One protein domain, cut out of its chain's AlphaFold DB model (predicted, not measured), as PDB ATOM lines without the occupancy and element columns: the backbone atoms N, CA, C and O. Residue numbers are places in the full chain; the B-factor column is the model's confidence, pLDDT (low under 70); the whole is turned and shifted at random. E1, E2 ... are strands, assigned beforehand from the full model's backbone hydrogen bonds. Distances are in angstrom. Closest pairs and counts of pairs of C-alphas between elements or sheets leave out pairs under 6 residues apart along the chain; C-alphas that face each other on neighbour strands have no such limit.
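What this domain is: This is residues 6 to 88 of the 88 residues of an uncharacterized protein of Weissella minor (UniProt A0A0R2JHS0). Two small sheets lie partly face to face as an open sandwich: the strongly twisted sheet E2 E3 E4 E5 on one side and the sheet E1 E7 E6 on the other. The chain crosses between them at residues 18 to 20 and 68 to 71. The printed part has 83 residues, no named helix and seven strands, E1 to E7 along the chain, class all strand. The first sheet is antiparallel, the second mixed. The whole is compact, with a radius of gyration of the C-alphas of 12.2 A and spans of 36 by 27 by 20 A.

Where its parts are: E1 is residues 13 to 17, 12.7 A long, beginning at C-alpha 13 (98.615, 190.686, 115.145). E2 is residues 21 to 28, 20.6 A, and E3 residues 34 to 41, 22.8 A. E4 is residues 50 to 56, 18.9 A, and E5 residues 61 to 67, 17.1 A. E6 is residues 72 to 78, 16.9 A. E7 is residues 82 to 87, 16.5 A, ending at C-alpha 87 (97.028, 195.182, 131.220).

How they stand to each other: E2 to E5 form a meander, each strand the antiparallel neighbour of the one before. Across it, N 25 and O 38 are 3.0 A apart, N 37 and O 52 2.8 A, and N 53 and O 65 2.8 A, each within hydrogen-bond range. E5 and E6 are only just apart, closest 8.1 A. E6 and E7 are an antiparallel hairpin at 167 degrees, with N 84 and O 76 at 2.9 A. E7 and E1 are parallel at 26 degrees, with N 15 and O 83 at 2.7 A. Residues 6 to 7 pair with residues 13 to 14 of E1, antiparallel. E1 and E2 meet only through their link.

The domain as a whole: The farthest C-alphas, of Ser 45 and Asp 59, are 36.8 A apart. The printed part has no cut and no long link. Mean pLDDT of the printed part is 76.7; residues 68 to 80 are among those under 70.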
ATOM      1  N   ILE A   6     102.904 190.715 118.523       81.44
ATOM      2  CA  ILE A   6     103.053 189.274 118.364       81.44
ATOM      3  C   ILE A   6     102.239 188.885 117.131       81.44
ATOM      4  O   ILE A   6     101.018 189.050 117.113       81.44
ATOM      5  N   THR A   7     102.904 188.384 116.094       84.12
ATOM      6  CA  THR A   7     102.240 187.884 114.884       84.12
ATOM      7  C   THR A   7     101.817 186.433 115.082       84.12
ATOM      8  O   THR A   7     102.618 185.587 115.475       84.12
ATOM      9  N   LEU A   8     100.553 186.147 114.794       81.00
ATOM     10  CA  LEU A   8      99.950 184.823 114.866       81.00
ATOM     11  C   LEU A   8     100.052 184.104 113.507       81.00
ATOM     12  O   LEU A   8     100.152 184.775 112.476       81.00
ATOM     13  N   PRO A   9      99.995 182.758 113.475       73.06
ATOM     14  CA  PRO A   9     100.181 181.968 112.251       73.06
ATOM     15  C   PRO A   9      99.268 182.344 111.068       73.06
ATOM     16  O   PRO A   9      99.698 182.220 109.925       73.06
ATOM     17  N   ASP A  10      98.066 182.869 111.327       73.75
ATOM     18  CA  ASP A  10      97.085 183.256 110.297       73.75
ATOM     19  C   ASP A  10      97.120 184.753 109.930       73.75
ATOM     20  O   ASP A  10      96.152 185.304 109.412       73.75
ATOM     21  N   GLY A  11      98.225 185.443 110.229       77.06
ATOM     22  CA  GLY A  11      98.433 186.852 109.869       77.06
ATOM     23  C   GLY A  11      97.831 187.866 110.846       77.06
ATOM     24  O   GLY A  11      98.079 189.066 110.716       77.06
ATOM     25  N   TRP A  12      97.106 187.402 111.867       80.94
ATOM     26  CA  TRP A  12      96.622 188.259 112.945       80.94
ATOM     27  C   TRP A  12      97.770 188.808 113.793       80.94
ATOM     28  O   TRP A  12      98.766 188.132 114.035       80.94
ATOM     29  N   THR A  13      97.621 190.035 114.285       85.31
ATOM     30  CA  THR A  13      98.615 190.686 115.145       85.31
ATOM     31  C   THR A  13      98.015 191.000 116.507       85.31
ATOM     32  O   THR A  13      97.040 191.744 116.617       85.31
ATOM     33  N   LEU A  14      98.620 190.462 117.563       81.81
ATOM     34  CA  LEU A  14      98.318 190.800 118.945       81.81
ATOM     35  C   LEU A  14      99.261 191.904 119.423       81.81
ATOM     36  O   LEU A  14     100.472 191.773 119.315       81.81
ATOM     37  N   VAL A  15      98.713 192.972 119.993       84.38
ATOM     38  CA  VAL A  15      99.467 194.126 120.483       84.38
ATOM     39  C   VAL A  15      99.203 194.353 121.964       84.38
ATOM     40  O   VAL A  15      98.055 194.499 122.385       84.38
ATOM     41  N   ILE A  16     100.273 194.434 122.753       79.06
ATOM     42  CA  ILE A  16     100.212 194.645 124.203       79.06
ATOM     43  C   ILE A  16     100.543 196.099 124.529       79.06
ATOM     44  O   ILE A  16     101.676 196.568 124.438       79.06
ATOM     45  N   LEU A  17      99.530 196.855 124.914       76.50
ATOM     46  CA  LEU A  17      99.673 198.266 125.222       76.50
ATOM     47  C   LEU A  17     100.288 198.457 126.616       76.50
ATOM     48  O   LEU A  17      99.999 197.716 127.554       76.50
ATOM     49  N   ASN A  18     101.107 199.505 126.737       71.88
ATOM     50  CA  ASN A  18     101.702 200.019 127.978       71.88
ATOM     51  C   ASN A  18     102.751 199.150 128.683       71.88
ATOM     52  O   ASN A  18     103.152 199.526 129.778       71.88
ATOM     53  N   LYS A  19     103.228 198.046 128.097       72.25
ATOM     54  CA  LYS A  19     104.299 197.204 128.673       72.25
ATOM     55  C   LYS A  19     105.395 196.910 127.654       72.25
ATOM     56  O   LYS A  19     105.290 197.384 126.534       72.25
ATOM     57  N   THR A  20     106.451 196.202 128.055       73.06
ATOM     58  CA  THR A  20     107.512 195.735 127.148       73.06
ATOM     59  C   THR A  20     107.501 194.213 127.120       73.06
ATOM     60  O   THR A  20     107.718 193.577 128.154       73.06
ATOM     61  N   VAL A  21     107.249 193.645 125.943       74.19
ATOM     62  CA  VAL A  21     107.333 192.201 125.682       74.19
ATOM     63  C   VAL A  21     108.729 191.872 125.166       74.19
ATOM     64  O   VAL A  21     109.276 192.606 124.343       74.19
ATOM     65  N   THR A  22     109.317 190.784 125.651       77.12
ATOM     66  CA  THR A  22     110.646 190.319 125.214       77.12
ATOM     67  C   THR A  22     110.585 189.015 124.438       77.12
ATOM     68  O   THR A  22     111.438 188.786 123.582       77.12
ATOM     69  N   GLN A  23     109.580 188.178 124.704       78.06
ATOM     70  CA  GLN A  23     109.390 186.900 124.030       78.06
ATOM     71  C   GLN A  23     107.921 186.464 124.083       78.06
ATOM     72  O   GLN A  23     107.201 186.751 125.042       78.06
ATOM     73  N   SER A  24     107.491 185.729 123.061       82.19
ATOM     74  CA  SER A  24     106.188 185.070 123.017       82.19
ATOM     75  C   SER A  24     106.317 183.652 122.478       82.19
ATOM     76  O   SER A  24     106.984 183.461 121.461       82.19
ATOM     77  N   ASP A  25     105.616 182.706 123.093       85.75
ATOM     78  CA  ASP A  25     105.569 181.315 122.644       85.75
ATOM     79  C   ASP A  25     104.130 180.967 122.242       85.75
ATOM     80  O   ASP A  25     103.203 181.157 123.029       85.75
ATOM     81  N   ILE A  26     103.927 180.483 121.014       87.94
ATOM     82  CA  ILE A  26     102.599 180.150 120.475       87.94
ATOM     83  C   ILE A  26     102.472 178.628 120.378       87.94
ATOM     84  O   ILE A  26     103.251 177.980 119.681       87.94
ATOM     85  N   THR A  27     101.463 178.065 121.040       90.25
ATOM     86  CA  THR A  27     101.185 176.624 121.095       90.25
ATOM     87  C   THR A  27      99.770 176.335 120.597       90.25
ATOM     88  O   THR A  27      98.822 176.968 121.045       90.25
ATOM     89  N   LYS A  28      99.586 175.370 119.686       88.12
ATOM     90  CA  LYS A  28      98.245 174.914 119.263       88.12
ATOM     91  C   LYS A  28      97.674 173.948 120.312       88.12
ATOM     92  O   LYS A  28      98.375 173.018 120.704       88.12
ATOM     93  N   LEU A  29      96.438 174.159 120.778       83.75
ATOM     94  CA  LEU A  29      95.922 173.489 121.983       83.75
ATOM     95  C   LEU A  29      95.246 172.129 121.751       83.75
ATOM     96  O   LEU A  29      95.391 171.260 122.604       83.75
ATOM     97  N   SER A  30      94.491 171.926 120.666       77.06
ATOM     98  CA  SER A  30      93.954 170.615 120.209       77.06
ATOM     99  C   SER A  30      92.826 170.792 119.192       77.06
ATOM    100  O   SER A  30      92.740 170.005 118.254       77.06
ATOM    101  N   ASP A  31      92.011 171.839 119.345       67.00
ATOM    102  CA  ASP A  31      91.022 172.246 118.345       67.00
ATOM    103  C   ASP A  31      91.708 172.926 117.156       67.00
ATOM    104  O   ASP A  31      92.738 173.594 117.309       67.00
ATOM    105  N   ASP A  32      91.137 172.783 115.954       71.06
ATOM    106  CA  ASP A  32      91.776 173.235 114.710       71.06
ATOM    107  C   ASP A  32      92.094 174.735 114.675       71.06
ATOM    108  O   ASP A  32      92.984 175.139 113.926       71.06
ATOM    109  N   ASN A  33      91.458 175.513 115.552       82.81
ATOM    110  CA  ASN A  33      91.541 176.967 115.603       82.81
ATOM    111  C   ASN A  33      92.045 177.509 116.953       82.81
ATOM    112  O   ASN A  33      92.138 178.723 117.098       82.81
ATOM    113  N   ALA A  34      92.359 176.660 117.940       87.69
ATOM    114  CA  ALA A  34      92.705 177.115 119.289       87.69
ATOM    115  C   ALA A  34      94.223 177.223 119.511       87.69
ATOM    116  O   ALA A  34      94.965 176.247 119.346       87.69
ATOM    117  N   TYR A  35      94.673 178.389 119.970       87.38
ATOM    118  CA  TYR A  35      96.068 178.691 120.285       87.38
ATOM    119  C   TYR A  35      96.209 179.220 121.707       87.38
ATOM    120  O   TYR A  35      95.414 180.046 122.145       87.38
ATOM    121  N   GLU A  36      97.263 178.802 122.396       88.75
ATOM    122  CA  GLU A  36      97.775 179.444 123.596       88.75
ATOM    123  C   GLU A  36      99.009 180.274 123.255       88.75
ATOM    124  O   GLU A  36      99.936 179.798 122.605       88.75
ATOM    125  N   ILE A  37      99.020 181.518 123.713       87.56
ATOM    126  CA  ILE A  37     100.112 182.464 123.531       87.56
ATOM    127  C   ILE A  37     100.664 182.775 124.918       87.56
ATOM    128  O   ILE A  37     100.017 183.473 125.701       87.56
ATOM    129  N   GLY A  38     101.845 182.248 125.228       87.62
ATOM    130  CA  GLY A  38     102.611 182.606 126.417       87.62
ATOM    131  C   GLY A  38     103.334 183.928 126.193       87.62
ATOM    132  O   GLY A  38     104.093 184.064 125.234       87.62
ATOM    133  N   ILE A  39     103.097 184.911 127.057       84.62
ATOM    134  CA  ILE A  39     103.635 186.267 126.942       84.62
ATOM    135  C   ILE A  39     104.647 186.493 128.059       84.62
ATOM    136  O   ILE A  39     104.303 186.432 129.244       84.62
ATOM    137  N   HIS A  40     105.883 186.800 127.659       81.75
ATOM    138  CA  HIS A  40     106.987 187.085 128.564       81.75
ATOM    139  C   HIS A  40     107.306 188.574 128.593       81.75
ATOM    140  O   HIS A  40     107.418 189.240 127.557       81.75
ATOM    141  N   THR A  41     107.455 189.100 129.800       78.56
ATOM    142  CA  THR A  41     107.685 190.523 130.033       78.56
ATOM    143  C   THR A  41     109.174 190.801 130.215       78.56
ATOM    144  O   THR A  41     109.947 189.950 130.659       78.56
ATOM    145  N   GLY A  42     109.599 192.011 129.846       75.94
ATOM    146  CA  GLY A  42     110.990 192.434 130.032       75.94
ATOM    147  C   GLY A  42     111.369 192.715 131.484       75.94
ATOM    148  O   GLY A  42     112.544 192.619 131.827       75.94
ATOM    149  N   ASP A  43     110.383 193.030 132.324       77.19
ATOM    150  CA  ASP A  43     110.560 193.222 133.760       77.19
ATOM    151  C   ASP A  43     109.495 192.426 134.539       77.19
ATOM    152  O   ASP A  43     108.373 192.911 134.743       77.19
ATOM    153  N   PRO A  44     109.819 191.196 134.981       69.81
ATOM    154  CA  PRO A  44     108.887 190.351 135.717       69.81
ATOM    155  C   PRO A  44     108.563 190.882 137.120       69.81
ATOM    156  O   PRO A  44     107.598 190.420 137.728       69.81
ATOM    157  N   SER A  45     109.344 191.839 137.644       72.94
ATOM    158  CA  SER A  45     109.067 192.475 138.938       72.94
ATOM    159  C   SER A  45     107.931 193.499 138.852       72.94
ATOM    160  O   SER A  45     107.218 193.707 139.835       72.94
ATOM    161  N   GLU A  46     107.712 194.075 137.668       69.88
ATOM    162  CA  GLU A  46     106.617 195.010 137.399       69.88
ATOM    163  C   GLU A  46     105.399 194.339 136.753       69.88
ATOM    164  O   GLU A  46     104.265 194.777 136.973       69.88
ATOM    165  N   VAL A  47     105.610 193.304 135.928       70.19
ATOM    166  CA  VAL A  47     104.526 192.572 135.257       70.19
ATOM    167  C   VAL A  47     104.835 191.085 135.178       70.19
ATOM    168  O   VAL A  47     105.777 190.709 134.487       70.19
ATOM    169  N   PRO A  48     104.027 190.211 135.792       74.44
ATOM    170  CA  PRO A  48     104.224 188.778 135.666       74.44
ATOM    171  C   PRO A  48     103.907 188.285 134.248       74.44
ATOM    172  O   PRO A  48     103.049 188.835 133.555       74.44
ATOM    173  N   ASN A  49     104.562 187.198 133.843       81.75
ATOM    174  CA  ASN A  49     104.211 186.478 132.620       81.75
ATOM    175  C   ASN A  49     102.777 185.935 132.714       81.75
ATOM    176  O   ASN A  49     102.287 185.617 133.801       81.75
ATOM    177  N   PHE A  50     102.112 185.803 131.571       82.69
ATOM    178  CA  PHE A  50     100.743 185.290 131.492       82.69
ATOM    179  C   PHE A  50     100.503 184.579 130.161       82.69
ATOM    180  O   PHE A  50     101.306 184.715 129.236       82.69
ATOM    181  N   SER A  51      99.405 183.829 130.054       86.31
ATOM    182  CA  SER A  51      98.989 183.225 128.785       86.31
ATOM    183  C   SER A  51      97.600 183.679 128.350       86.31
ATOM    184  O   SER A  51      96.729 184.000 129.164       86.31
ATOM    185  N   ILE A  52      97.398 183.719 127.035       84.88
ATOM    186  CA  ILE A  52      96.104 183.981 126.403       84.88
ATOM    187  C   ILE A  52      95.764 182.790 125.531       84.88
ATOM    188  O   ILE A  52      96.575 182.382 124.707       84.88
ATOM    189  N   GLN A  53      94.551 182.276 125.676       87.50
ATOM    190  CA  GLN A  53      94.003 181.263 124.795       87.50
ATOM    191  C   GLN A  53      92.973 181.902 123.874       87.50
ATOM    192  O   GLN A  53      92.049 182.579 124.335       87.50
ATOM    193  N   ILE A  54      93.138 181.700 122.573       85.25
ATOM    194  CA  ILE A  54      92.299 182.292 121.535       85.25
ATOM    195  C   ILE A  54      91.863 181.239 120.523       85.25
ATOM    196  O   ILE A  54      92.619 180.319 120.223       85.25
ATOM    197  N   ASN A  55      90.669 181.418 119.969       85.31
ATOM    198  CA  ASN A  55      90.244 180.781 118.734       85.31
ATOM    199  C   ASN A  55      90.497 181.744 117.573       85.31
ATOM    200  O   ASN A  55      90.051 182.890 117.624       85.31
ATOM    201  N   VAL A  56      91.180 181.283 116.530       81.56
ATOM    202  CA  VAL A  56      91.475 182.058 115.323       81.56
ATOM    203  C   VAL A  56      90.742 181.457 114.134       81.56
ATOM    204  O   VAL A  56      90.965 180.312 113.761       81.56
ATOM    205  N   TRP A  57      89.867 182.251 113.528       81.75
ATOM    206  CA  TRP A  57      89.212 181.957 112.258       81.75
ATOM    207  C   TRP A  57      89.650 182.985 111.205       81.75
ATOM    208  O   TRP A  57      90.163 184.049 111.564       81.75
ATOM    209  N   PRO A  58      89.404 182.729 109.906       78.06
ATOM    210  CA  PRO A  58      89.814 183.646 108.838       78.06
ATOM    211  C   PRO A  58      89.359 185.100 109.054       78.06
ATOM    212  O   PRO A  58      90.140 186.034 108.861       78.06
ATOM    213  N   ASP A  59      88.127 185.277 109.540       77.19
ATOM    214  CA  ASP A  59      87.485 186.590 109.678       77.19
ATOM    215  C   ASP A  59      87.256 187.023 111.134       77.19
ATOM    216  O   ASP A  59      86.760 188.123 111.383       77.19
ATOM    217  N   ASN A  60      87.583 186.175 112.114       74.31
ATOM    218  CA  ASN A  60      87.249 186.422 113.515       74.31
ATOM    219  C   ASN A  60      88.312 185.869 114.470       74.31
ATOM    220  O   ASN A  60      88.891 184.819 114.213       74.31
ATOM    221  N   ILE A  61      88.484 186.528 115.616       76.62
ATOM    222  CA  ILE A  61      89.153 185.947 116.778       76.62
ATOM    223  C   ILE A  61      88.220 186.014 117.977       76.62
ATOM    224  O   ILE A  61      87.627 187.050 118.271       76.62
ATOM    225  N   GLU A  62      88.159 184.915 118.713       80.62
ATOM    226  CA  GLU A  62      87.556 184.861 120.037       80.62
ATOM    227  C   GLU A  62      88.643 184.612 121.077       80.62
ATOM    228  O   GLU A  62      89.528 183.782 120.885       80.62
ATOM    229  N   ILE A  63      88.568 185.316 122.203       79.75
ATOM    230  CA  ILE A  63      89.389 184.986 123.363       79.75
ATOM    231  C   ILE A  63      88.631 183.975 124.209       79.75
ATOM    232  O   ILE A  63      87.555 184.273 124.719       79.75
ATOM    233  N   ILE A  64      89.222 182.795 124.363       81.75
ATOM    234  CA  ILE A  64      88.655 181.671 125.109       81.75
ATOM    235  C   ILE A  64      88.970 181.832 126.592       81.75
ATOM    236  O   ILE A  64      88.121 181.627 127.457       81.75
ATOM    237  N   ASN A  65      90.217 182.192 126.891       80.38
ATOM    238  CA  ASN A  65      90.694 182.310 128.254       80.38
ATOM    239  C   ASN A  65      91.872 183.278 128.330       80.38
ATOM    240  O   ASN A  65      92.647 183.428 127.386       80.38
ATOM    241  N   ILE A  66      92.035 183.907 129.486       79.31
ATOM    242  CA  ILE A  66      93.234 184.663 129.821       79.31
ATOM    243  C   ILE A  66      93.687 184.167 131.183       79.31
ATOM    244  O   ILE A  66      93.092 184.507 132.206       79.31
ATOM    245  N   ASN A  67      94.745 183.362 131.195       75.88
ATOM    246  CA  ASN A  67      95.357 182.923 132.436       75.88
ATOM    247  C   ASN A  67      96.378 183.973 132.868       75.88
ATOM    248  O   ASN A  67      97.578 183.878 132.603       75.88
ATOM    249  N   SER A  68      95.848 185.031 133.472       64.75
ATOM    250  CA  SER A  68      96.621 186.169 133.930       64.75
ATOM    251  C   SER A  68      96.534 186.296 135.441       64.75
ATOM    252  O   SER A  68      95.454 186.272 136.031       64.75
ATOM    253  N   ILE A  69      97.693 186.503 136.064       59.75
ATOM    254  CA  ILE A  69      97.793 186.901 137.473       59.75
ATOM    255  C   ILE A  69      97.267 188.348 137.650       59.75
ATOM    256  O   ILE A  69      96.836 188.726 138.738       59.75
ATOM    257  N   GLN A  70      97.234 189.154 136.576       56.34
ATOM    258  CA  GLN A  70      96.652 190.504 136.528       56.34
ATOM    259  C   GLN A  70      95.244 190.542 135.905       56.34
ATOM    260  O   GLN A  70      94.859 189.695 135.100       56.34
ATOM    261  N   LYS A  71      94.460 191.578 136.214       59.03
ATOM    262  CA  LYS A  71      93.192 191.833 135.514       59.03
ATOM    263  C   LYS A  71      93.483 192.470 134.153       59.03
ATOM    264  O   LYS A  71      94.165 193.488 134.085       59.03
ATOM    265  N   VAL A  72      92.944 191.914 133.069       60.66
ATOM    266  CA  VAL A  72      92.947 192.604 131.771       60.66
ATOM    267  C   VAL A  72      92.022 193.812 131.870       60.66
ATOM    268  O   VAL A  72      90.827 193.663 132.118       60.66
ATOM    269  N   SER A  73      92.579 195.011 131.698       57.41
ATOM    270  CA  SER A  73      91.825 196.266 131.792       57.41
ATOM    271  C   SER A  73      90.956 196.500 130.566       57.41
ATOM    272  O   SER A  73      89.868 197.070 130.666       57.41
ATOM    273  N   LYS A  74      91.448 196.102 129.388       64.50
ATOM    274  CA  LYS A  74      90.745 196.311 128.125       64.50
ATOM    275  C   LYS A  74      91.207 195.332 127.059       64.50
ATOM    276  O   LYS A  74      92.406 195.142 126.866       64.50
ATOM    277  N   LEU A  75      90.230 194.809 126.328       66.38
ATOM    278  CA  LEU A  75      90.407 194.068 125.090       66.38
ATOM    279  C   LEU A  75      89.685 194.817 123.966       66.38
ATOM    280  O   LEU A  75      88.531 195.215 124.134       66.38
ATOM    281  N   ALA A  76      90.351 195.017 122.830       68.88
ATOM    282  CA  ALA A  76      89.730 195.583 121.639       68.88
ATOM    283  C   ALA A  76      90.147 194.814 120.384       68.88
ATOM    284  O   ALA A  76      91.334 194.669 120.103       68.88
ATOM    285  N   ILE A  77      89.157 194.380 119.603       66.81
ATOM    286  CA  ILE A  77      89.361 193.867 118.247       66.81
ATOM    287  C   ILE A  77      89.272 195.063 117.297       66.81
ATOM    288  O   ILE A  77      88.323 195.852 117.360       66.81
ATOM    289  N   LYS A  78      90.285 195.245 116.454       65.44
ATOM    290  CA  LYS A  78      90.366 196.325 115.467       65.44
ATOM    291  C   LYS A  78      90.241 195.754 114.057       65.44
ATOM    292  O   LYS A  78      90.525 194.582 113.817       65.44
ATOM    293  N   ALA A  79      89.836 196.607 113.115       61.28
ATOM    294  CA  ALA A  79      89.943 196.293 111.693       61.28
ATOM    295  C   ALA A  79      91.398 195.915 111.339       61.28
ATOM    296  O   ALA A  79      92.322 196.388 111.999       61.28
ATOM    297  N   GLN A  80      91.582 195.112 110.283       67.69
ATOM    298  CA  GLN A  80      92.880 194.576 109.827       67.69
ATOM    299  C   GLN A  80      93.493 193.486 110.720       67.69
ATOM    300  O   GLN A  80      94.702 193.471 110.923       67.69
ATOM    301  N   GLN A  81      92.678 192.565 111.241       76.44
ATOM    302  CA  GLN A  81      93.184 191.385 111.952       76.44
ATOM    303  C   GLN A  81      94.107 191.740 113.143       76.44
ATOM    304  O   GLN A  81      95.139 191.111 113.377       76.44
ATOM    305  N   ARG A  82      93.746 192.780 113.909       79.69
ATOM    306  CA  ARG A  82      94.553 193.301 115.025       79.69
ATOM    307  C   ARG A  82      93.797 193.214 116.344       79.69
ATOM    308  O   ARG A  82      92.649 193.648 116.441       79.69
ATOM    309  N   ILE A  83      94.471 192.713 117.373       77.25
ATOM    310  CA  ILE A  83      93.969 192.644 118.747       77.25
ATOM    311  C   ILE A  83      94.826 193.543 119.617       77.25
ATOM    312  O   ILE A  83      96.048 193.458 119.583       77.25
ATOM    313  N   GLU A  84      94.193 194.387 120.420       81.88
ATOM    314  CA  GLU A  84      94.874 195.230 121.396       81.88
ATOM    315  C   GLU A  84      94.480 194.824 122.809       81.88
ATOM    316  O   GLU A  84      93.293 194.745 123.143       81.88
ATOM    317  N   ILE A  85      95.488 194.619 123.651       73.81
ATOM    318  CA  ILE A  85      95.319 194.267 125.057       73.81
ATOM    319  C   ILE A  85      96.000 195.314 125.910       73.81
ATOM    320  O   ILE A  85      97.165 195.639 125.712       73.81
ATOM    321  N   THR A  86      95.262 195.846 126.880       73.62
ATOM    322  CA  THR A  86      95.815 196.701 127.932       73.62
ATOM    323  C   THR A  86      95.753 195.954 129.255       73.62
ATOM    324  O   THR A  86      94.672 195.550 129.695       73.62
ATOM    325  N   LEU A  87      96.908 195.779 129.888       68.69
ATOM    326  CA  LEU A  87      97.028 195.182 131.220       68.69
ATOM    327  C   LEU A  87      96.851 196.268 132.297       68.69
ATOM    328  O   LEU A  87      97.191 197.426 132.042       68.69
ATOM    329  N   ALA A  88      96.248 195.907 133.437       62.44
ATOM    330  CA  ALA A  88      96.050 196.787 134.599       62.44
ATOM    331  C   ALA A  88      97.317 196.915 135.452       62.44
ATOM    332  O   ALA A  88      97.940 195.864 135.721       62.44
TER     333      ALA A  88